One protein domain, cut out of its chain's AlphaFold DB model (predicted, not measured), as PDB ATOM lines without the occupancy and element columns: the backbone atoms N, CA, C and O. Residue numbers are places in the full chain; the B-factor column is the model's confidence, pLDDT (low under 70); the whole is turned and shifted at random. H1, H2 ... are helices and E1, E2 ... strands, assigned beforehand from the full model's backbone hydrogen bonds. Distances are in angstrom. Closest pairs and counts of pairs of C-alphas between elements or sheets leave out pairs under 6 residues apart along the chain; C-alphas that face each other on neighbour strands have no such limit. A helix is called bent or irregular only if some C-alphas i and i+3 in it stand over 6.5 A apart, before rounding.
ATOM      1  N   ILE A  94     110.127  68.556   2.867       86.38
ATOM      2  CA  ILE A  94     111.132  67.602   3.309       86.38
ATOM      3  C   ILE A  94     112.492  68.243   3.196       86.38
ATOM      4  O   ILE A  94     112.848  68.774   2.143       86.38
ATOM      5  N   LEU A  95     113.225  68.179   4.292       88.81
ATOM      6  CA  LEU A  95     114.611  68.587   4.382       88.81
ATOM      7  C   LEU A  95     115.408  67.352   4.786       88.81
ATOM      8  O   LEU A  95     115.097  66.737   5.801       88.81
ATOM      9  N   SER A  96     116.406  66.989   3.992       89.06
ATOM     10  CA  SER A  96     117.311  65.886   4.301       89.06
ATOM     11  C   SER A  96     118.739  66.391   4.310       89.06
ATOM     12  O   SER A  96     119.152  67.071   3.369       89.06
ATOM     13  N   SER A  97     119.474  66.012   5.343       91.00
ATOM     14  CA  SER A  97     120.869  66.381   5.548       91.00
ATOM     15  C   SER A  97     121.697  65.135   5.824       91.00
ATOM     16  O   SER A  97     121.199  64.180   6.429       91.00
ATOM     17  N   VAL A  98     122.943  65.135   5.367       92.12
ATOM     18  CA  VAL A  98     123.907  64.054   5.588       92.12
ATOM     19  C   VAL A  98     125.217  64.633   6.092       92.12
ATOM     20  O   VAL A  98     125.668  65.662   5.601       92.12
ATOM     21  N   ASP A  99     125.812  63.941   7.049       93.75
ATOM     22  CA  ASP A  99     127.128  64.216   7.603       93.75
ATOM     23  C   ASP A  99     127.904  62.898   7.639       93.75
ATOM     24  O   ASP A  99     127.423  61.910   8.197       93.75
ATOM     25  N   ALA A 100     129.057  62.843   6.983       92.25
ATOM     26  CA  ALA A 100     129.796  61.604   6.778       92.25
ATOM     27  C   ALA A 100     131.274  61.761   7.132       92.25
ATOM     28  O   ALA A 100     131.913  62.758   6.787       92.25
ATOM     29  N   GLN A 101     131.832  60.740   7.779       91.75
ATOM     30  CA  GLN A 101     133.209  60.748   8.262       91.75
ATOM     31  C   GLN A 101     133.794  59.336   8.365       91.75
ATOM     32  O   GLN A 101     133.081  58.335   8.340       91.75
ATOM     33  N   ILE A 102     135.120  59.263   8.492       90.56
ATOM     34  CA  ILE A 102     135.840  58.007   8.717       90.56
ATOM     35  C   ILE A 102     136.190  57.907  10.202       90.56
ATOM     36  O   ILE A 102     136.916  58.757  10.719       90.56
ATOM     37  N   VAL A 103     135.712  56.858  10.868       87.69
ATOM     38  CA  VAL A 103     135.943  56.575  12.290       87.69
ATOM     39  C   VAL A 103     136.615  55.219  12.410       87.69
ATOM     40  O   VAL A 103     136.079  54.225  11.943       87.69
ATOM     41  N   SER A 104     137.802  55.162  13.019       87.69
ATOM     42  CA  SER A 104     138.534  53.897  13.211       87.69
ATOM     43  C   SER A 104     138.695  53.074  11.919       87.69
ATOM     44  O   SER A 104     138.627  51.852  11.947       87.69
ATOM     45  N   ASN A 105     138.937  53.758  10.793       89.06
ATOM     46  CA  ASN A 105     139.029  53.187   9.442       89.06
ATOM     47  C   ASN A 105     137.703  52.683   8.838       89.06
ATOM     48  O   ASN A 105     137.723  52.086   7.771       89.06
ATOM     49  N   GLU A 106     136.561  52.963   9.459       89.25
ATOM     50  CA  GLU A 106     135.233  52.652   8.927       89.25
ATOM     51  C   GLU A 106     134.541  53.916   8.420       89.25
ATOM     52  O   GLU A 106     134.667  54.990   9.011       89.25
ATOM     53  N   PHE A 107     133.809  53.807   7.314       91.00
ATOM     54  CA  PHE A 107     133.008  54.890   6.764       91.00
ATOM     55  C   PHE A 107     131.640  54.917   7.448       91.00
ATOM     56  O   PHE A 107     130.816  54.022   7.257       91.00
ATOM     57  N   LEU A 108     131.393  55.944   8.259       92.69
ATOM     58  CA  LEU A 108     130.123  56.138   8.947       92.69
ATOM     59  C   LEU A 108     129.443  57.406   8.430       92.69
ATOM     60  O   LEU A 108     130.090  58.422   8.165       92.69
ATOM     61  N   ALA A 109     128.118  57.372   8.336       93.56
ATOM     62  CA  ALA A 109     127.323  58.529   7.955       93.56
ATOM     63  C   ALA A 109     126.099  58.693   8.850       93.56
ATOM     64  O   ALA A 109     125.388  57.732   9.143       93.56
ATOM     65  N   ARG A 110     125.820  59.934   9.225       94.69
ATOM     66  CA  ARG A 110     124.598  60.369   9.884       94.69
ATOM     67  C   ARG A 110     123.695  61.047   8.865       94.69
ATOM     68  O   ARG A 110     124.096  61.988   8.193       94.69
ATOM     69  N   PHE A 111     122.450  60.604   8.793       93.69
ATOM     70  CA  PHE A 111     121.401  61.213   7.987       93.69
ATOM     71  C   PHE A 111     120.331  61.769   8.915       93.69
ATOM     72  O   PHE A 111     119.904  61.076   9.840       93.69
ATOM     73  N   GLN A 112     119.857  62.980   8.646       94.12
ATOM     74  CA  GLN A 112     118.713  63.559   9.338       94.12
ATOM     75  C   GLN A 112     117.680  64.044   8.323       94.12
ATOM     76  O   GLN A 112     117.977  64.869   7.463       94.12
ATOM     77  N   THR A 113     116.454  63.546   8.442       92.06
ATOM     78  CA  THR A 113     115.327  63.908   7.585       92.06
ATOM     79  C   THR A 113     114.222  64.535   8.417       92.06
ATOM     80  O   THR A 113     113.758  63.962   9.398       92.06
ATOM     81  N   TRP A 114     113.765  65.701   7.981       92.62
ATOM     82  CA  TRP A 114     112.657  66.445   8.551       92.62
ATOM     83  C   TRP A 114     111.483  66.406   7.591       92.62
ATOM     84  O   TRP A 114     111.611  66.755   6.420       92.62
ATOM     85  N   THR A 115     110.325  66.020   8.101       91.00
ATOM     86  CA  THR A 115     109.047  66.044   7.397       91.00
ATOM     87  C   THR A 115     108.146  67.061   8.083       91.00
ATOM     88  O   THR A 115     107.581  66.765   9.128       91.00
ATOM     89  N   LEU A 116     108.022  68.259   7.508       91.50
ATOM     90  CA  LEU A 116     107.173  69.333   8.030       91.50
ATOM     91  C   LEU A 116     105.757  69.235   7.451       91.50
ATOM     92  O   LEU A 116     105.573  69.240   6.226       91.50
ATOM     93  N   VAL A 117     104.773  69.207   8.348       89.81
ATOM     94  CA  VAL A 117     103.352  68.990   8.065       89.81
ATOM     95  C   VAL A 117     102.508  70.025   8.826       89.81
ATOM     96  O   VAL A 117     102.715  70.222  10.020       89.81
ATOM     97  N   PRO A 118     101.550  70.709   8.172       90.44
ATOM     98  CA  PRO A 118     100.591  71.573   8.864       90.44
ATOM     99  C   PRO A 118      99.734  70.815   9.893       90.44
ATOM    100  O   PRO A 118      99.290  69.703   9.619       90.44
ATOM    101  N   TRP A 119      99.418  71.435  11.036       89.94
ATOM    102  CA  TRP A 119      98.610  70.802  12.094       89.94
ATOM    103  C   TRP A 119      97.216  70.372  11.642       89.94
ATOM    104  O   TRP A 119      96.763  69.293  11.992       89.94
ATOM    105  N   ASN A 120      96.558  71.154  10.781       87.44
ATOM    106  CA  ASN A 120      95.250  70.802  10.213       87.44
ATOM    107  C   ASN A 120      95.285  69.582   9.265       87.44
ATOM    108  O   ASN A 120      94.305  69.302   8.576       87.44
ATOM    109  N   ARG A 121      96.432  68.907   9.168       86.75
ATOM    110  CA  ARG A 121      96.677  67.710   8.369       86.75
ATOM    111  C   ARG A 121      97.316  66.594   9.202       86.75
ATOM    112  O   ARG A 121      97.776  65.636   8.589       86.75
ATOM    113  N   SER A 122      97.381  66.699  10.536       89.00
ATOM    114  CA  SER A 122      97.993  65.657  11.377       89.00
ATOM    115  C   SER A 122      97.301  64.308  11.186       89.00
ATOM    116  O   SER A 122      97.975  63.347  10.823       89.00
ATOM    117  N   ASP A 123      95.967  64.271  11.267       87.94
ATOM    118  CA  ASP A 123      95.165  63.062  11.032       87.94
ATOM    119  C   ASP A 123      95.441  62.461   9.652       87.94
ATOM    120  O   ASP A 123      95.759  61.282   9.520       87.94
ATOM    121  N   THR A 124      95.407  63.294   8.606       87.88
ATOM    122  CA  THR A 124      95.696  62.842   7.240       87.88
ATOM    123  C   THR A 124      97.118  62.298   7.115       87.88
ATOM    124  O   THR A 124      97.323  61.280   6.469       87.88
ATOM    125  N   PHE A 125      98.102  62.950   7.733       86.25
ATOM    126  CA  PHE A 125      99.486  62.489   7.723       86.25
ATOM    127  C   PHE A 125      99.629  61.130   8.414       86.25
ATOM    128  O   PHE A 125     100.208  60.217   7.828       86.25
ATOM    129  N   VAL A 126      99.055  60.974   9.607       87.12
ATOM    130  CA  VAL A 126      99.048  59.711  10.359       87.12
ATOM    131  C   VAL A 126      98.350  58.605   9.571       87.12
ATOM    132  O   VAL A 126      98.871  57.497   9.482       87.12
ATOM    133  N   GLU A 127      97.215  58.899   8.941       85.56
ATOM    134  CA  GLU A 127      96.494  57.937   8.111       85.56
ATOM    135  C   GLU A 127      97.236  57.557   6.824       85.56
ATOM    136  O   GLU A 127      97.109  56.426   6.351       85.56
ATOM    137  N   GLU A 128      97.964  58.495   6.215       82.56
ATOM    138  CA  GLU A 128      98.713  58.275   4.976       82.56
ATOM    139  C   GLU A 128     100.043  57.551   5.216       82.56
ATOM    140  O   GLU A 128     100.540  56.898   4.296       82.56
ATOM    141  N   LEU A 129     100.625  57.633   6.418       80.25
ATOM    142  CA  LEU A 129     101.903  56.992   6.743       80.25
ATOM    143  C   LEU A 129     101.891  55.468   6.464       80.25
ATOM    144  O   LEU A 129     102.755  55.029   5.704       80.25
ATOM    145  N   PRO A 130     100.920  54.665   6.955       74.62
ATOM    146  CA  PRO A 130     100.846  53.232   6.647       74.62
ATOM    147  C   PRO A 130     100.392  52.933   5.214       74.62
ATOM    148  O   PRO A 130     100.772  51.917   4.644       74.62
ATOM    149  N   LYS A 131      99.561  53.804   4.621       71.69
ATOM    150  CA  LYS A 131      98.985  53.611   3.271       71.69
ATOM    151  C   LYS A 131     100.004  53.863   2.154       71.69
ATOM    152  O   LYS A 131      99.777  53.492   1.004       71.69
ATOM    153  N   ASN A 132     101.125  54.494   2.484       61.00
ATOM    154  CA  ASN A 132     102.214  54.834   1.576       61.00
ATOM    155  C   ASN A 132     103.127  53.631   1.260       61.00
ATOM    156  O   ASN A 132     104.348  53.748   1.217       61.00
ATOM    157  N   ASP A 133     102.524  52.479   0.954       55.78
ATOM    158  CA  ASP A 133     103.210  51.290   0.427       55.78
ATOM    159  C   ASP A 133     103.636  51.441  -1.046       55.78
ATOM    160  O   ASP A 133     104.269  50.550  -1.620       55.78
ATOM    161  N   ASN A 134     103.312  52.573  -1.683       57.84
ATOM    162  CA  ASN A 134     103.871  52.913  -2.985       57.84
ATOM    163  C   ASN A 134     105.392  53.155  -2.878       57.84
ATOM    164  O   ASN A 134     105.922  53.522  -1.829       57.84
ATOM    165  N   VAL A 135     106.109  52.950  -3.989       55.31
ATOM    166  CA  VAL A 135     107.582  52.997  -4.044       55.31
ATOM    167  C   VAL A 135     108.153  54.298  -3.457       55.31
ATOM    168  O   VAL A 135     109.186  54.260  -2.797       55.31
ATOM    169  N   MET A 136     107.471  55.437  -3.628       55.41
ATOM    170  CA  MET A 136     107.933  56.717  -3.077       55.41
ATOM    171  C   MET A 136     107.725  56.844  -1.573       55.41
ATOM    172  O   MET A 136     108.632  57.282  -0.873       55.41
ATOM    173  N   GLY A 137     106.572  56.429  -1.059       60.56
ATOM    174  CA  GLY A 137     106.315  56.371   0.374       60.56
ATOM    175  C   GLY A 137     107.341  55.506   1.104       60.56
ATOM    176  O   GLY A 137     107.906  55.929   2.113       60.56
ATOM    177  N   TRP A 138     107.674  54.358   0.510       59.31
ATOM    178  CA  TRP A 138     108.717  53.456   0.990       59.31
ATOM    179  C   TRP A 138     110.095  54.142   1.035       59.31
ATOM    180  O   TRP A 138     110.744  54.156   2.076       59.31
ATOM    181  N   ILE A 139     110.526  54.798  -0.045       61.56
ATOM    182  CA  ILE A 139     111.842  55.468  -0.100       61.56
ATOM    183  C   ILE A 139     111.977  56.584   0.951       61.56
ATOM    184  O   ILE A 139     113.077  56.860   1.426       61.56
ATOM    185  N   MET A 140     110.877  57.240   1.322       65.50
ATOM    186  CA  MET A 140     110.931  58.483   2.092       65.50
ATOM    187  C   MET A 140     110.943  58.301   3.611       65.50
ATOM    188  O   MET A 140     111.415  59.204   4.301       65.50
ATOM    189  N   TYR A 141     110.412  57.192   4.132       73.56
ATOM    190  CA  TYR A 141     110.263  56.993   5.582       73.56
ATOM    191  C   TYR A 141     111.039  55.800   6.136       73.56
ATOM    192  O   TYR A 141     111.155  55.685   7.354       73.56
ATOM    193  N   ASN A 142     111.591  54.936   5.279       75.75
ATOM    194  CA  ASN A 142     112.407  53.833   5.766       75.75
ATOM    195  C   ASN A 142     113.746  54.318   6.316       75.75
ATOM    196  O   ASN A 142     114.488  55.087   5.690       75.75
ATOM    197  N   ILE A 143     114.114  53.743   7.447       85.75
ATOM    198  CA  ILE A 143     115.464  53.795   7.987       85.75
ATOM    199  C   ILE A 143     116.382  52.918   7.144       85.75
ATOM    200  O   ILE A 143     117.427  53.385   6.676       85.75
ATOM    201  N   CYS A 144     115.960  51.677   6.911       86.38
ATOM    202  CA  CYS A 144     116.688  50.677   6.143       86.38
ATOM    203  C   CYS A 144     115.723  49.758   5.380       86.38
ATOM    204  O   CYS A 144     114.505  49.794   5.569       86.38
ATOM    205  N   VAL A 145     116.261  48.899   4.515       82.44
ATOM    206  CA  VAL A 145     115.447  47.944   3.744       82.44
ATOM    207  C   VAL A 145     114.783  46.872   4.620       82.44
ATOM    208  O   VAL A 145     113.825  46.231   4.179       82.44
ATOM    209  N   HIS A 146     115.246  46.694   5.861       82.00
ATOM    210  CA  HIS A 146     114.756  45.681   6.800       82.00
ATOM    211  C   HIS A 146     113.601  46.133   7.692       82.00
ATOM    212  O   HIS A 146     113.055  45.298   8.413       82.00
ATOM    213  N   ASP A 147     113.157  47.391   7.615       76.50
ATOM    214  CA  ASP A 147     112.043  47.902   8.434       76.50
ATOM    215  C   ASP A 147     110.762  47.050   8.287       76.50
ATOM    216  O   ASP A 147     109.980  46.912   9.228       76.50
ATOM    217  N   LYS A 148     110.567  46.398   7.128       66.44
ATOM    218  CA  LYS A 148     109.442  45.473   6.887       66.44
ATOM    219  C   LYS A 148     109.585  44.117   7.593       66.44
ATOM    220  O   LYS A 148     108.577  43.477   7.879       66.44
ATOM    221  N   ARG A 149     110.802  43.661   7.902       64.12
ATOM    222  CA  ARG A 149     111.039  42.383   8.606       64.12
ATOM    223  C   ARG A 149     110.753  42.488  10.099       64.12
ATOM    224  O   ARG A 149     110.210  41.549  10.677       64.12
ATOM    225  N   ALA A 150     111.021  43.649  10.696       56.34
ATOM    226  CA  ALA A 150     110.713  43.919  12.102       56.34
ATOM    227  C   ALA A 150     109.212  43.751  12.437       56.34
ATOM    228  O   ALA A 150     108.874  43.405  13.568       56.34
ATOM    229  N   GLN A 151     108.328  43.877  11.434       54.31
ATOM    230  CA  GLN A 151     106.875  43.682  11.552       54.31
ATOM    231  C   GLN A 151     106.473  42.296  12.085       54.31
ATOM    232  O   GLN A 151     105.394  42.152  12.653       54.31
ATOM    233  N   HIS A 152     107.320  41.272  11.930       48.12
ATOM    234  CA  HIS A 152     106.984  39.891  12.302       48.12
ATOM    235  C   HIS A 152     107.394  39.523  13.743       48.12
ATOM    236  O   HIS A 152     107.056  38.437  14.210       48.12
ATOM    237  N   GLY A 153     108.100  40.409  14.460       46.22
ATOM    238  CA  GLY A 153     108.674  40.139  15.789       46.22
ATOM    239  C   GLY A 153     108.032  40.880  16.968       46.22
ATOM    240  O   GLY A 153     108.585  40.846  18.063       46.22
ATOM    241  N   GLY A 154     106.910  41.583  16.772       43.50
ATOM    242  CA  GLY A 154     106.237  42.350  17.836       43.50
ATOM    243  C   GLY A 154     106.888  43.699  18.188       43.50
ATOM    244  O   GLY A 154     106.436  44.367  19.116       43.50
ATOM    245  N   GLY A 155     107.924  44.119  17.455       52.66
ATOM    246  CA  GLY A 155     108.468  45.478  17.515       52.66
ATOM    247  C   GLY A 155     107.681  46.417  16.599       52.66
ATOM    248  O   GLY A 155     107.412  46.067  15.452       52.66
ATOM    249  N   GLY A 156     107.301  47.597  17.098       62.81
ATOM    250  CA  GLY A 156     106.656  48.625  16.278       62.81
ATOM    251  C   GLY A 156     107.560  49.066  15.124       62.81
ATOM    252  O   GLY A 156     108.779  49.161  15.278       62.81
ATOM    253  N   THR A 157     106.967  49.324  13.965       78.44
ATOM    254  CA  THR A 157     107.668  49.859  12.796       78.44
ATOM    255  C   THR A 157     108.144  51.290  13.040       78.44
ATOM    256  O   THR A 157     107.668  51.991  13.933       78.44
ATOM    257  N   VAL A 158     109.047  51.777  12.188       84.19
ATOM    258  CA  VAL A 158     109.430  53.199  12.159       84.19
ATOM    259  C   VAL A 158     108.200  54.094  11.980       84.19
ATOM    260  O   VAL A 158     108.109  55.141  12.614       84.19
ATOM    261  N   ILE A 159     107.222  53.653  11.185       85.06
ATOM    262  CA  ILE A 159     105.937  54.340  11.019       85.06
ATOM    263  C   ILE A 159     105.177  54.402  12.349       85.06
ATOM    264  O   ILE A 159     104.729  55.480  12.731       85.06
ATOM    265  N   ASP A 160     105.088  53.297  13.090       86.62
ATOM    266  CA  ASP A 160     104.428  53.278  14.402       86.62
ATOM    267  C   ASP A 160     105.119  54.227  15.386       86.62
ATOM    268  O   ASP A 160     104.451  54.924  16.150       86.62
ATOM    269  N   LEU A 161     106.452  54.322  15.329       88.44
ATOM    270  CA  LEU A 161     107.214  55.290  16.115       88.44
ATOM    271  C   LEU A 161     106.891  56.729  15.704       88.44
ATOM    272  O   LEU A 161     106.681  57.565  16.580       88.44
ATOM    273  N   MET A 162     106.805  57.032  14.407       90.44
ATOM    274  CA  MET A 162     106.406  58.361  13.923       90.44
ATOM    275  C   MET A 162     104.997  58.727  14.401       90.44
ATOM    276  O   MET A 162     104.814  59.807  14.961       90.44
ATOM    277  N   ILE A 163     104.026  57.824  14.244       90.56
ATOM    278  CA  ILE A 163     102.638  58.020  14.691       90.56
ATOM    279  C   ILE A 163     102.595  58.246  16.201       90.56
ATOM    280  O   ILE A 163     102.013  59.224  16.672       90.56
ATOM    281  N   PHE A 164     103.265  57.381  16.966       90.75
ATOM    282  CA  PHE A 164     103.351  57.508  18.414       90.75
ATOM    283  C   PHE A 164     103.943  58.860  18.822       90.75
ATOM    284  O   PHE A 164     103.418  59.516  19.722       90.75
ATOM    285  N   ARG A 165     105.010  59.308  18.152       91.19
ATOM    286  CA  ARG A 165     105.657  60.594  18.436       91.19
ATOM    287  C   ARG A 165     104.769  61.791  18.137       91.19
ATOM    288  O   ARG A 165     104.720  62.695  18.965       91.19
ATOM    289  N   VAL A 166     104.054  61.781  17.015       91.62
ATOM    290  CA  VAL A 166     103.078  62.833  16.691       91.62
ATOM    291  C   VAL A 166     101.980  62.880  17.753       91.62
ATOM    292  O   VAL A 166     101.720  63.949  18.296       91.62
ATOM    293  N   GLY A 167     101.431  61.729  18.150       91.44
ATOM    294  CA  GLY A 167     100.419  61.670  19.209       91.44
ATOM    295  C   GLY A 167     100.924  62.174  20.569       91.44
ATOM    296  O   GLY A 167     100.180  62.827  21.296       91.44
ATOM    297  N   GLN A 168     102.194  61.928  20.927       90.94
ATOM    298  CA  GLN A 168     102.791  62.518  22.138       90.94
ATOM    299  C   GLN A 168     102.927  64.042  22.030       90.94
ATOM    300  O   GLN A 168     102.660  64.747  23.007       90.94
ATOM    301  N   LEU A 169     103.319  64.542  20.855       91.12
ATOM    302  CA  LEU A 169     103.455  65.972  20.599       91.12
ATOM    303  C   LEU A 169     102.102  66.694  20.732       91.12
ATOM    304  O   LEU A 169     102.040  67.735  21.380       91.12
ATOM    305  N   GLU A 170     101.021  66.112  20.205       89.19
ATOM    306  CA  GLU A 170      99.653  66.658  20.285       89.19
ATOM    307  C   GLU A 170      99.157  66.841  21.724       89.19
ATOM    308  O   GLU A 170      98.489  67.824  22.038       89.19
ATOM    309  N   VAL A 171      99.514  65.924  22.627       90.62
ATOM    310  CA  VAL A 171      99.143  66.013  24.051       90.62
ATOM    311  C   VAL A 171     100.168  66.784  24.895       90.62
ATOM    312  O   VAL A 171     100.113  66.734  26.126       90.62
ATOM    313  N   GLY A 172     101.123  67.472  24.258       85.25
ATOM    314  CA  GLY A 172     102.145  68.287  24.923       85.25
ATOM    315  C   GLY A 172     103.155  67.484  25.747       85.25
ATOM    316  O   GLY A 172     103.779  68.024  26.662       85.25
ATOM    317  N   LYS A 173     103.315  66.184  25.470       84.56
ATOM    318  CA  LYS A 173     104.268  65.326  26.179       84.56
ATOM    319  C   LYS A 173     105.615  65.342  25.476       84.56
ATOM    320  O   LYS A 173     105.766  64.819  24.375       84.56
ATOM    321  N   ASN A 174     106.627  65.852  26.169       73.62
ATOM    322  CA  ASN A 174     108.007  65.645  25.760       73.62
ATOM    323  C   ASN A 174     108.482  64.281  26.283       73.62
ATOM    324  O   ASN A 174     108.505  64.042  27.489       73.62
ATOM    325  N   CYS A 175     108.814  63.366  25.377       66.56
ATOM    326  CA  CYS A 175     109.340  62.051  25.727       66.56
ATOM    327  C   CYS A 175     110.792  61.950  25.284       66.56
ATOM    328  O   CYS A 175     111.133  62.361  24.176       66.56
ATOM    329  N   GLN A 176     111.624  61.335  26.123       72.50
ATOM    330  CA  GLN A 176     113.018  61.095  25.787       72.50
ATOM    331  C   GLN A 176     113.127  60.257  24.510       72.50
ATOM    332  O   GLN A 176     112.517  59.190  24.385       72.50
ATOM    333  N   THR A 177     113.923  60.756  23.572       78.62
ATOM    334  CA  THR A 177     114.179  60.117  22.288       78.62
ATOM    335  C   THR A 177     114.997  58.855  22.483       78.62
ATOM    336  O   THR A 177     116.147  58.900  22.917       78.62
ATOM    337  N   ARG A 178     114.371  57.708  22.202       84.75
ATOM    338  CA  ARG A 178     115.029  56.403  22.250       84.75
ATOM    339  C   ARG A 178     115.791  56.162  20.954       84.75
ATOM    340  O   ARG A 178     115.314  56.518  19.877       84.75
ATOM    341  N   ILE A 179     116.963  55.555  21.092       88.12
ATOM    342  CA  ILE A 179     117.728  55.010  19.973       88.12
ATOM    343  C   ILE A 179     117.253  53.579  19.760       88.12
ATOM    344  O   ILE A 179     117.077  52.826  20.719       88.12
ATOM    345  N   PHE A 180     117.059  53.223  18.505       87.44
ATOM    346  CA  PHE A 180     116.746  51.887  18.042       87.44
ATOM    347  C   PHE A 180     117.872  51.416  17.130       87.44
ATOM    348  O   PHE A 180     118.573  52.228  16.530       87.44
ATOM    349  N   GLN A 181     118.031  50.106  17.016       86.75
ATOM    350  CA  GLN A 181     119.016  49.495  16.134       86.75
ATOM    351  C   GLN A 181     118.298  48.539  15.193       86.75
ATOM    352  O   GLN A 181     117.344  47.863  15.595       86.75
ATOM    353  N   CYS A 182     118.725  48.497  13.935       84.19
ATOM    354  CA  CYS A 182     118.270  47.457  13.027       84.19
ATOM    355  C   CYS A 182     118.966  46.136  13.392       84.19
ATOM    356  O   CYS A 182     120.187  46.115  13.466       84.19
ATOM    357  N   PRO A 183     118.238  45.021  13.583       80.50
ATOM    358  CA  PRO A 183     118.859  43.733  13.895       80.50
ATOM    359  C   PRO A 183     119.415  42.998  12.661       80.50
ATOM    360  O   PRO A 183     119.826  41.849  12.779       80.50
ATOM    361  N   TYR A 184     119.354  43.611  11.475       81.12
ATOM    362  CA  TYR A 184     119.725  42.996  10.193       81.12
ATOM    363  C   TYR A 184     120.747  43.820   9.394       81.12
ATOM    364  O   TYR A 184     121.201  43.377   8.343       81.12
ATOM    365  N   CYS A 185     121.097  45.023   9.850       85.31
ATOM    366  CA  CYS A 185     122.166  45.821   9.259       85.31
ATOM    367  C   CYS A 185     122.732  46.805  10.272       85.31
ATOM    368  O   CYS A 185     122.148  47.085  11.317       85.31
ATOM    369  N   TYR A 186     123.861  47.394   9.900       88.31
ATOM    370  CA  TYR A 186     124.612  48.315  10.735       88.31
ATOM    371  C   TYR A 186     124.008  49.724  10.715       88.31
ATOM    372  O   TYR A 186     124.600  50.666  10.175       88.31
ATOM    373  N   VAL A 187     122.806  49.854  11.287       89.94
ATOM    374  CA  VAL A 187     122.072  51.117  11.392       89.94
ATOM    375  C   VAL A 187     121.523  51.340  12.800       89.94
ATOM    376  O   VAL A 187     120.671  50.582  13.270       89.94
ATOM    377  N   ASP A 188     121.933  52.452  13.410       92.06
ATOM    378  CA  ASP A 188     121.247  53.047  14.560       92.06
ATOM    379  C   ASP A 188     120.271  54.109  14.055       92.06
ATOM    380  O   ASP A 188     120.562  54.829  13.099       92.06
ATOM    381  N   TYR A 189     119.125  54.270  14.703       92.44
ATOM    382  CA  TYR A 189     118.167  55.303  14.334       92.44
ATOM    383  C   TYR A 189     117.348  55.819  15.505       92.44
ATOM    384  O   TYR A 189     117.234  55.198  16.557       92.44
ATOM    385  N   MET A 190     116.753  56.987  15.312       92.81
ATOM    386  CA  MET A 190     115.796  57.564  16.237       92.81
ATOM    387  C   MET A 190     114.736  58.379  15.499       92.81
ATOM    388  O   MET A 190     114.986  58.931  14.424       92.81
ATOM    389  N   VAL A 191     113.563  58.476  16.122       92.62
ATOM    390  CA  VAL A 191     112.436  59.274  15.639       92.62
ATOM    391  C   VAL A 191     112.036  60.281  16.710       92.62
ATOM    392  O   VAL A 191     111.808  59.939  17.878       92.62
ATOM    393  N   ASP A 192     111.930  61.532  16.293       93.50
ATOM    394  CA  ASP A 192     111.503  62.654  17.108       93.50
ATOM    395  C   ASP A 192     110.403  63.459  16.416       93.50
ATOM    396  O   ASP A 192     110.130  63.277  15.225       93.50
ATOM    397  N   ALA A 193     109.761  64.345  17.165       93.12
ATOM    398  CA  ALA A 193     108.789  65.279  16.625       93.12
ATOM    399  C   ALA A 193     108.907  66.638  17.319       93.12
ATOM    400  O   ALA A 193     109.084  66.715  18.534       93.12
ATOM    401  N   LYS A 194     108.791  67.716  16.543       93.19
ATOM    402  CA  LYS A 194     108.889  69.092  17.036       93.19
ATOM    403  C   LYS A 194     107.708  69.925  16.561       93.19
ATOM    404  O   LYS A 194     107.373  69.907  15.379       93.19
ATOM    405  N   ASP A 195     107.097  70.661  17.484       92.88
ATOM    406  CA  ASP A 195     106.024  71.609  17.191       92.88
ATOM    407  C   ASP A 195     106.602  72.976  16.790       92.88
ATOM    408  O   ASP A 195     107.546  73.477  17.404       92.88
ATOM    409  N   PHE A 196     106.017  73.581  15.759       91.69
ATOM    410  CA  PHE A 196     106.320  74.921  15.261       91.69
ATOM    411  C   PHE A 196     105.098  75.858  15.308       91.69
ATOM    412  O   PHE A 196     105.038  76.853  14.570       91.69
ATOM    413  N   GLY A 197     104.109  75.551  16.151       89.94
ATOM    414  CA  GLY A 197     102.894  76.333  16.342       89.94
ATOM    415  C   GLY A 197     102.094  76.441  15.048       89.94
ATOM    416  O   GLY A 197     101.828  75.453  14.372       89.94
ATOM    417  N   GLU A 198     101.753  77.659  14.626       88.31
ATOM    418  CA  GLU A 198     100.956  77.892  13.408       88.31
ATOM    419  C   GLU A 198     101.585  77.326  12.121       88.31
ATOM    420  O   GLU A 198     100.899  77.146  11.112       88.31
ATOM    421  N   ARG A 199     102.893  77.044  12.129       87.25
ATOM    422  CA  ARG A 199     103.601  76.477  10.974       87.25
ATOM    423  C   ARG A 199     103.410  74.966  10.836       87.25
ATOM    424  O   ARG A 199     103.772  74.432   9.783       87.25
ATOM    425  N   GLY A 200     102.827  74.311  11.839       91.44
ATOM    426  CA  GLY A 200     102.648  72.865  11.908       91.44
ATOM    427  C   GLY A 200     103.676  72.191  12.807       91.44
ATOM    428  O   GLY A 200     104.282  72.832  13.659       91.44
ATOM    429  N   PHE A 201     103.908  70.909  12.567       93.25
ATOM    430  CA  PHE A 201     104.895  70.095  13.267       93.25
ATOM    431  C   PHE A 201     105.845  69.439  12.269       93.25
ATOM    432  O   PHE A 201     105.503  69.253  11.097       93.25
ATOM    433  N   ALA A 202     107.041  69.070  12.719       93.31
ATOM    434  CA  ALA A 202     107.943  68.237  11.944       93.31
ATOM    435  C   ALA A 202     108.205  66.902  12.626       93.31
ATOM    436  O   ALA A 202     108.519  66.860  13.811       93.31
ATOM    437  N   VAL A 203     108.142  65.826  11.845       93.38
ATOM    438  CA  VAL A 203     108.708  64.528  12.219       93.38
ATOM    439  C   VAL A 203     110.170  64.513  11.801       93.38
ATOM    440  O   VAL A 203     110.487  64.793  10.643       93.38
ATOM    441  N   ILE A 204     111.050  64.193  12.742       94.12
ATOM    442  CA  ILE A 204     112.498  64.191  12.572       94.12
ATOM    443  C   ILE A 204     112.969  62.751  12.679       94.12
ATOM    444  O   ILE A 204     112.758  62.081  13.684       94.12
ATOM    445  N   THR A 205     113.614  62.260  11.637       93.62
ATOM    446  CA  THR A 205     114.214  60.931  11.617       93.62
ATOM    447  C   THR A 205     115.711  61.091  11.499       93.62
ATOM    448  O   THR A 205     116.180  61.730  10.562       93.62
ATOM    449  N   THR A 206     116.460  60.540  12.446       94.62
ATOM    450  CA  THR A 206     117.925  60.530  12.388       94.62
ATOM    451  C   THR A 206     118.401  59.090  12.332       94.62
ATOM    452  O   THR A 206     117.923  58.273  13.115       94.62
ATOM    453  N   LYS A 207     119.326  58.774  11.427       94.00
ATOM    454  CA  LYS A 207     119.968  57.458  11.354       94.00
ATOM    455  C   LYS A 207     121.475  57.578  11.202       94.00
ATOM    456  O   LYS A 207     121.948  58.462  10.496       94.00
ATOM    457  N   TRP A 208     122.201  56.668  11.830       94.56
ATOM    458  CA  TRP A 208     123.640  56.488  11.703       94.56
ATOM    459  C   TRP A 208     123.884  55.154  11.021       94.56
ATOM    460  O   TRP A 208     123.363  54.133  11.457       94.56
ATOM    461  N   VAL A 209     124.648  55.175   9.940       92.62
ATOM    462  CA  VAL A 209     124.879  54.037   9.055       92.62
ATOM    463  C   VAL A 209     126.372  53.763   9.024       92.62
ATOM    464  O   VAL A 209     127.152  54.681   8.771       92.62
ATOM    465  N   ASN A 210     126.767  52.517   9.267       91.88
ATOM    466  CA  ASN A 210     128.145  52.073   9.094       91.88
ATOM    467  C   ASN A 210     128.270  51.305   7.776       91.88
ATOM    468  O   ASN A 210     127.688  50.236   7.606       91.88
ATOM    469  N   PHE A 211     129.028  51.864   6.844       88.38
ATOM    470  CA  PHE A 211     129.286  51.300   5.523       88.38
ATOM    471  C   PHE A 211     130.523  50.392   5.484       88.38
ATOM    472  O   PHE A 211     130.836  49.842   4.432       88.38
ATOM    473  N   GLY A 212     131.206  50.230   6.617       88.62
ATOM    474  CA  GLY A 212     132.425  49.446   6.746       88.62
ATOM    475  C   GLY A 212     133.668  50.177   6.272       88.62
ATOM    476  O   GLY A 212     133.652  51.367   5.957       88.62
ATOM    477  N   ALA A 213     134.786  49.465   6.283       87.38
ATOM    478  CA  ALA A 213     136.087  50.030   5.955       87.38
ATOM    479  C   ALA A 213     136.329  50.112   4.442       87.38
ATOM    480  O   ALA A 213     137.248  50.803   3.997       87.38
ATOM    481  N   GLY A 214     135.533  49.388   3.646       82.50
ATOM    482  CA  GLY A 214     135.715  49.307   2.195       82.50
ATOM    483  C   GLY A 214     137.035  48.636   1.805       82.50
ATOM    484  O   GLY A 214     137.546  48.864   0.710       82.50
ATOM    485  N   LEU A 215     137.618  47.856   2.723       77.19
ATOM    486  CA  LEU A 215     138.865  47.118   2.505       77.19
ATOM    487  C   LEU A 215     138.634  45.829   1.708       77.19
ATOM    488  O   LEU A 215     139.544  45.365   1.022       77.19
ATOM    489  N   GLU A 216     137.421  45.282   1.777       74.75
ATOM    490  CA  GLU A 216     136.970  44.121   1.016       74.75
ATOM    491  C   GLU A 216     135.889  44.550   0.016       74.75
ATOM    492  O   GLU A 216     135.174  45.528   0.239       74.75
ATOM    493  N   SER A 217     135.818  43.865  -1.129       69.75
ATOM    494  CA  SER A 217     134.868  44.186  -2.194       69.75
ATOM    495  C   SER A 217     133.892  43.029  -2.424       69.75
ATOM    496  O   SER A 217     134.313  42.027  -3.007       69.75
ATOM    497  N   PRO A 218     132.599  43.213  -2.121       68.44
ATOM    498  CA  PRO A 218     132.039  44.319  -1.339       68.44
ATOM    499  C   PRO A 218     132.218  44.070   0.170       68.44
ATOM    500  O   PRO A 218     132.280  42.933   0.621       68.44
ATOM    501  N   ASP A 219     132.343  45.140   0.952       79.88
ATOM    502  CA  ASP A 219     132.422  45.052   2.412       79.88
ATOM    503  C   ASP A 219     131.083  44.519   2.945       79.88
ATOM    504  O   ASP A 219     130.023  44.993   2.537       79.88
ATOM    505  N   VAL A 220     131.093  43.547   3.858       80.81
ATOM    506  CA  VAL A 220     129.846  42.934   4.349       80.81
ATOM    507  C   VAL A 220     128.905  43.950   5.009       80.81
ATOM    508  O   VAL A 220     127.680  43.846   4.891       80.81
ATOM    509  N   LYS A 221     129.456  44.994   5.646       85.25
ATOM    510  CA  LYS A 221     128.654  46.086   6.210       85.25
ATOM    511  C   LYS A 221     127.971  46.865   5.094       85.25
ATOM    512  O   LYS A 221     126.789  47.175   5.213       85.25
ATOM    513  N   TRP A 222     128.676  47.105   3.990       83.81
ATOM    514  CA  TRP A 222     128.127  47.723   2.787       83.81
ATOM    515  C   TRP A 222     127.006  46.887   2.159       83.81
ATOM    516  O   TRP A 222     125.938  47.435   1.884       83.81
ATOM    517  N   GLU A 223     127.211  45.581   1.960       82.25
ATOM    518  CA  GLU A 223     126.220  44.682   1.333       82.25
ATOM    519  C   GLU A 223     124.934  44.543   2.138       82.25
ATOM    520  O   GLU A 223     123.857  44.361   1.565       82.25
ATOM    521  N   SER A 224     125.027  44.691   3.461       81.25
ATOM    522  CA  SER A 224     123.862  44.565   4.330       81.25
ATOM    523  C   SER A 224     122.802  45.643   4.121       81.25
ATOM    524  O   SER A 224     121.623  45.394   4.350       81.25
ATOM    525  N   HIS A 225     123.176  46.832   3.646       82.88
ATOM    526  CA  HIS A 225     122.236  47.946   3.481       82.88
ATOM    527  C   HIS A 225     121.268  47.800   2.296       82.88
ATOM    528  O   HIS A 225     120.100  48.169   2.457       82.88
ATOM    529  N   PRO A 226     121.690  47.324   1.105       79.38
ATOM    530  CA  PRO A 226     120.771  47.036   0.007       79.38
ATOM    531  C   PRO A 226     120.106  45.657   0.107       79.38
ATOM    532  O   PRO A 226     119.016  45.484  -0.450       79.38
ATOM    533  N   ASP A 227     120.719  44.679   0.784       75.62
ATOM    534  CA  ASP A 227     120.204  43.314   0.784       75.62
ATOM    535  C   ASP A 227     119.038  43.130   1.763       75.62
ATOM    536  O   ASP A 227     119.175  43.098   2.984       75.62
ATOM    537  N   ARG A 228     117.848  42.937   1.192       66.62
ATOM    538  CA  ARG A 228     116.621  42.639   1.936       66.62
ATOM    539  C   ARG A 228     116.656  41.280   2.622       66.62
ATOM    540  O   ARG A 228     115.796  41.059   3.475       66.62
ATOM    541  N   TYR A 229     117.540  40.371   2.209       65.12
ATOM    542  CA  TYR A 229     117.458  38.955   2.530       65.12
ATOM    543  C   TYR A 229     118.438  38.438   3.574       65.12
ATOM    544  O   TYR A 229     118.093  37.410   4.162       65.12
ATOM    545  N   LEU A 230     119.519  39.161   3.889       66.88
ATOM    546  CA  LEU A 230     120.519  38.723   4.872       66.88
ATOM    547  C   LEU A 230     119.899  38.232   6.179       66.88
ATOM    548  O   LEU A 230     118.993  38.860   6.748       66.88
ATOM    549  N   ASP A 231     120.381  37.080   6.638       63.19
ATOM    550  CA  ASP A 231     119.989  36.527   7.926       63.19
ATOM    551  C   ASP A 231     120.698  37.306   9.044       63.19
ATOM    552  O   ASP A 231     121.879  37.640   8.947       63.19
ATOM    553  N   ARG A 232     119.993  37.556  10.151       62.53
ATOM    554  CA  ARG A 232     120.579  38.121  11.375       62.53
ATOM    555  C   ARG A 232     121.801  37.316  11.822       62.53
ATOM    556  O   ARG A 232     122.778  37.887  12.287       62.53
ATOM    557  N   VAL A 233     121.765  35.998  11.625       56.94
ATOM    558  CA  VAL A 233     122.881  35.101  11.946       56.94
ATOM    559  C   VAL A 233     124.131  35.412  11.113       56.94
ATOM    560  O   VAL A 233     125.239  35.196  11.592       56.94
ATOM    561  N   GLU A 234     123.994  35.914   9.886       62.41
ATOM    562  CA  GLU A 234     125.133  36.297   9.039       62.41
ATOM    563  C   GLU A 234     125.751  37.620   9.503       62.41
ATOM    564  O   GLU A 234     126.973  37.719   9.578       62.41
ATOM    565  N   VAL A 235     124.920  38.578   9.922       62.03
ATOM    566  CA  VAL A 235     125.360  39.859  10.502       62.03
ATOM    567  C   VAL A 235     126.040  39.650  11.862       62.03
ATOM    568  O   VAL A 235     127.124  40.178  12.106       62.03
ATOM    569  N   ASP A 236     125.462  38.810  12.725       59.03
ATOM    570  CA  ASP A 236     126.013  38.488  14.050       59.03
ATOM    571  C   ASP A 236     127.342  37.706  13.957       59.03
ATOM    572  O   ASP A 236     128.166  37.748  14.874       59.03
ATOM    573  N   ARG A 237     127.592  36.992  12.846       54.78
ATOM    574  CA  ARG A 237     128.845  36.245  12.614       54.78
ATOM    575  C   ARG A 237     130.023  37.134  12.225       54.78
ATOM    576  O   ARG A 237     131.163  36.701  12.384       54.78
ATOM    577  N   THR A 238     129.783  38.349  11.734       55.12
ATOM    578  CA  THR A 238     130.822  39.224  11.154       55.12
ATOM    579  C   THR A 238     131.579  40.108  12.154       55.12
ATOM    580  O   THR A 238     132.201  41.085  11.753       55.12
ATOM    581  N   ALA A 239     131.638  39.685  13.422       50.03
ATOM    582  CA  ALA A 239     132.235  40.390  14.561       50.03
ATOM    583  C   ALA A 239     131.431  41.622  15.007       50.03
ATOM    584  O   ALA A 239     131.070  42.462  14.190       50.03
ATOM    585  N   ASP A 240     131.159  41.678  16.319       54.00
ATOM    586  CA  ASP A 240     130.581  42.793  17.078       54.00
ATOM    587  C   ASP A 240     129.674  43.707  16.250       54.00
ATOM    588  O   ASP A 240     130.133  44.730  15.745       54.00
ATOM    589  N   HIS A 241     128.380  43.375  16.141       55.62
ATOM    590  CA  HIS A 241     127.362  44.362  15.777       55.62
ATOM    591  C   HIS A 241     127.513  45.504  16.789       55.62
ATOM    592  O   HIS A 241     127.113  45.324  17.943       55.62
ATOM    593  N   PRO A 242     128.166  46.634  16.451       54.47
ATOM    594  CA  PRO A 242     128.613  47.536  17.490       54.47
ATOM    595  C   PRO A 242     127.346  48.114  18.092       54.47
ATOM    596  O   PRO A 242     126.561  48.751  17.387       54.47
ATOM    597  N   GLU A 243     127.124  47.921  19.389       58.66
ATOM    598  CA  GLU A 243     125.993  48.510  20.123       58.66
ATOM    599  C   GLU A 243     126.091  50.059  20.198       58.66
ATOM    600  O   GLU A 243     125.593  50.690  21.131       58.66
ATOM    601  N   ARG A 244     126.843  50.691  19.286       76.88
ATOM    602  CA  ARG A 244     127.459  52.006  19.452       76.88
ATOM    603  C   ARG A 244     127.755  52.743  18.142       76.88
ATOM    604  O   ARG A 244     128.527  53.688  18.197       76.88
ATOM    605  N   ILE A 245     127.133  52.420  17.001       89.38
ATOM    606  CA  ILE A 245     127.394  53.147  15.731       89.38
ATOM    607  C   ILE A 245     127.197  54.655  15.920       89.38
ATOM    608  O   ILE A 245     128.059  55.459  15.553       89.38
ATOM    609  N   ARG A 246     126.092  55.045  16.564       91.94
ATOM    610  CA  ARG A 246     125.853  56.432  16.965       91.94
ATOM    611  C   ARG A 246     126.963  56.944  17.875       91.94
ATOM    612  O   ARG A 246     127.446  58.044  17.657       91.94
ATOM    613  N   ALA A 247     127.320  56.212  18.928       90.75
ATOM    614  CA  ALA A 247     128.298  56.697  19.899       90.75
ATOM    615  C   ALA A 247     129.680  56.893  19.254       90.75
ATOM    616  O   ALA A 247     130.310  57.922  19.476       90.75
ATOM    617  N   ASP A 248     130.116  55.964  18.409       90.56
ATOM    618  CA  ASP A 248     131.381  56.042  17.678       90.56
ATOM    619  C   ASP A 248     131.395  57.233  16.717       90.56
ATOM    620  O   ASP A 248     132.385  57.966  16.658       90.56
ATOM    621  N   PHE A 249     130.276  57.476  16.027       92.81
ATOM    622  CA  PHE A 249     130.106  58.660  15.193       92.81
ATOM    623  C   PHE A 249     130.153  59.950  16.025       92.81
ATOM    624  O   PHE A 249     131.001  60.806  15.787       92.81
ATOM    625  N   GLU A 250     129.267  60.092  17.014       93.06
ATOM    626  CA  GLU A 250     129.076  61.336  17.774       93.06
ATOM    627  C   GLU A 250     130.295  61.696  18.638       93.06
ATOM    628  O   GLU A 250     130.571  62.876  18.832       93.06
ATOM    629  N   ASN A 251     131.079  60.717  19.106       91.38
ATOM    630  CA  ASN A 251     132.306  60.976  19.870       91.38
ATOM    631  C   ASN A 251     133.418  61.636  19.036       91.38
ATOM    632  O   ASN A 251     134.338  62.229  19.601       91.38
ATOM    633  N   GLN A 252     133.377  61.494  17.709       90.12
ATOM    634  CA  GLN A 252     134.388  62.039  16.794       90.12
ATOM    635  C   GLN A 252     133.821  63.088  15.835       90.12
ATOM    636  O   GLN A 252     134.587  63.680  15.071       90.12
ATOM    637  N   ALA A 253     132.509  63.318  15.889       88.62
ATOM    638  CA  ALA A 253     131.812  64.247  15.021       88.62
ATOM    639  C   ALA A 253     132.313  65.676  15.234       88.62
ATOM    640  O   ALA A 253     132.347  66.189  16.353       88.62
ATOM    641  N   GLU A 254     132.691  66.335  14.139       88.81
ATOM    642  CA  GLU A 254     133.001  67.768  14.164       88.81
ATOM    643  C   GLU A 254     131.725  68.609  14.312       88.81
ATOM    644  O   GLU A 254     131.773  69.702  14.872       88.81
ATOM    645  N   LEU A 255     130.590  68.076  13.848       90.12
ATOM    646  CA  LEU A 255     129.264  68.665  13.971       90.12
ATOM    647  C   LEU A 255     128.409  67.825  14.925       90.12
ATOM    648  O   LEU A 255     128.074  66.675  14.626       90.12
ATOM    649  N   SER A 256     128.004  68.395  16.060       93.81
ATOM    650  CA  SER A 256     127.129  67.681  16.992       93.81
ATOM    651  C   SER A 256     125.733  67.456  16.395       93.81
ATOM    652  O   SER A 256     125.298  68.164  15.482       93.81
ATOM    653  N   LEU A 257     125.007  66.456  16.901       93.69
ATOM    654  CA  LEU A 257     123.615  66.230  16.498       93.69
ATOM    655  C   LEU A 257     122.722  67.447  16.783       93.69
ATOM    656  O   LEU A 257     121.808  67.728  16.009       93.69
ATOM    657  N   GLU A 258     122.974  68.148  17.888       94.19
ATOM    658  CA  GLU A 258     122.242  69.356  18.275       94.19
ATOM    659  C   GLU A 258     122.494  70.483  17.269       94.19
ATOM    660  O   GLU A 258     121.541  71.008  16.700       94.19
ATOM    661  N   ASP A 259     123.759  70.745  16.928       94.56
ATOM    662  CA  ASP A 259     124.122  71.769  15.941       94.56
ATOM    663  C   ASP A 259     123.521  71.478  14.558       94.56
ATOM    664  O   ASP A 259     123.009  72.387  13.898       94.56
ATOM    665  N   LEU A 260     123.543  70.212  14.119       93.38
ATOM    666  CA  LEU A 260     122.901  69.790  12.870       93.38
ATOM    667  C   LEU A 260     121.382  70.008  12.918       93.38
ATOM    668  O   LEU A 260     120.786  70.460  11.939       93.38
ATOM    669  N   THR A 261     120.751  69.685  14.048       93.75
ATOM    670  CA  THR A 261     119.305  69.844  14.256       93.75
ATOM    671  C   THR A 261     118.915  71.320  14.203       93.75
ATOM    672  O   THR A 261     117.998  71.689  13.465       93.75
ATOM    673  N   ASP A 262     119.657  72.174  14.899       93.44
ATOM    674  CA  ASP A 262     119.447  73.619  14.914       93.44
ATOM    675  C   ASP A 262     119.684  74.248  13.540       93.44
ATOM    676  O   ASP A 262     118.947  75.138  13.104       93.44
ATOM    677  N   ASP A 263     120.706  73.789  12.819       91.56
ATOM    678  CA  ASP A 263     120.973  74.261  11.467       91.56
ATOM    679  C   ASP A 263     119.872  73.864  10.484       91.56
ATOM    680  O   ASP A 263     119.403  74.693   9.697       91.56
ATOM    681  N   ASN A 264     119.391  72.627  10.582       91.62
ATOM    682  CA  ASN A 264     118.277  72.143   9.780       91.62
ATOM    683  C   ASN A 264     116.989  72.913  10.068       91.62
ATOM    684  O   ASN A 264     116.291  73.308   9.131       91.62
ATOM    685  N   GLU A 265     116.703  73.221  11.328       91.94
ATOM    686  CA  GLU A 265     115.583  74.081  11.692       91.94
ATOM    687  C   GLU A 265     115.696  75.473  11.057       91.94
ATOM    688  O   GLU A 265     114.746  75.953  10.428       91.94
ATOM    689  N   ARG A 266     116.870  76.113  11.140       89.75
ATOM    690  CA  ARG A 266     117.103  77.411  10.484       89.75
ATOM    691  C   ARG A 266     116.896  77.313   8.972       89.75
ATOM    692  O   ARG A 266     116.202  78.154   8.396       89.75
ATOM    693  N   LYS A 267     117.457  76.289   8.323       87.62
ATOM    694  CA  LYS A 267     117.347  76.038   6.871       87.62
ATOM    695  C   LYS A 267     115.906  75.784   6.422       87.62
ATOM    696  O   LYS A 267     115.498  76.262   5.358       87.62
ATOM    697  N   LEU A 268     115.116  75.093   7.244       83.75
ATOM    698  CA  LEU A 268     113.711  74.783   6.973       83.75
ATOM    699  C   LEU A 268     112.864  76.054   6.789       83.75
ATOM    700  O   LEU A 268     111.901  76.057   6.013       83.75
TER     701      LEU A 268
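AT A GLANCE: This is residues 94 to 268 of the 287 residues of an uncharacterized protein of Pseudogymnoascus sp. VKM F-4515 (FW-2607) (UniProt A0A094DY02). A twisted sheet of four long strands is the core, sandwiched between helices: H3 covers one face, and the short H6 and the longer H7 cover the other. H1 packs side by side on H3, while H4 and H5 sit near each other, H5 off the sheet. The printed part has 175 residues, with seven named helices and four named strands in the order E1 E2 H1 H2 H3 E3 E4 H4 H5 H6 H7. The sheet runs E1 - E2 - E4 - E3, all antiparallel, and the class is mixed, helices and strands. The whole is compact, with a radius of gyration of the C-alphas of 16.6 A, and spans 50 by 38 by 27 A.

IN THESE COORDINATES: Find C-alpha 94 at (111.132, 67.602, 3.309); from there E1, residues 94 to 103, runs 28.6 A. E2, residues 106 to 117, runs 35.8 A, E4, residues 201 to 210, 29.7 A, and E3, residues 187 to 195, 26.7 A. H3, residues 158 to 170, is 18.5 A long, and H1, residues 119 to 131, 19.3 A; H1 is irregular, with C-alphas 120 and 123 7.8 A apart. Shorter are H2, residues 135 to 141, H4, 220 to 224, H5, 232 to 237, and H6, 245 to 250. H7, residues 257 to 268, runs 16.2 A to C-alpha 268 at (113.711, 74.783, 6.973).

HOW THE PARTS SIT: Look first at the hairpin E1 and E2, where N 99 and O 110 are 2.8 A apart, within hydrogen-bond range. So are N 113 and O 205 of E2 and E4, at 2.8 A, and N 192 and O 204 of the hairpin E3 and E4, at 2.8 A. The sheet and the helices on both its faces make three layers: H6 and H7 on one face of the sheet E1 E2 E4 E3, the sheet itself, and H3 on the opposite face. H3 runs along the strands at a height over the sheet of 8.2 A; its closest C-alphas to E3 are Arg 165 and Ala 193, 5.9 A. H6 runs across the strands at a height of 7.2 A, with C-alphas 246 and 208 of E4 closest, 5.7 A. H7 runs slantwise to the strands, at 42 degrees to E2 on the local plane. H1 touches H3, with the C-alphas of Val 126 and Ile 163 closest, 5.9 A, at a shallow tilt of 18 degrees, opposite ways. H1, H2 and H4 only graze the sheet. H4 and H5 are close but not clearly touching, C-alphas 224 and 235 being closest at 7.9 A. Every O i to N i+4 pair is within hydrogen-bond range in H2, H3, H4, H5, H6 and H7; in H1, 5 of 9 are.

THE WHOLE: The two C-alphas farthest apart, Glu 198 and Glu 216, are 50.9 A apart. The printed part has no cut; the links H2 to H3 and H3 to E3 are long. The mean pLDDT of the printed part is 81.8, and it is under 70 at residues 132 to 140, 148 to 156, 175, 217 to 218 and 228 to 243.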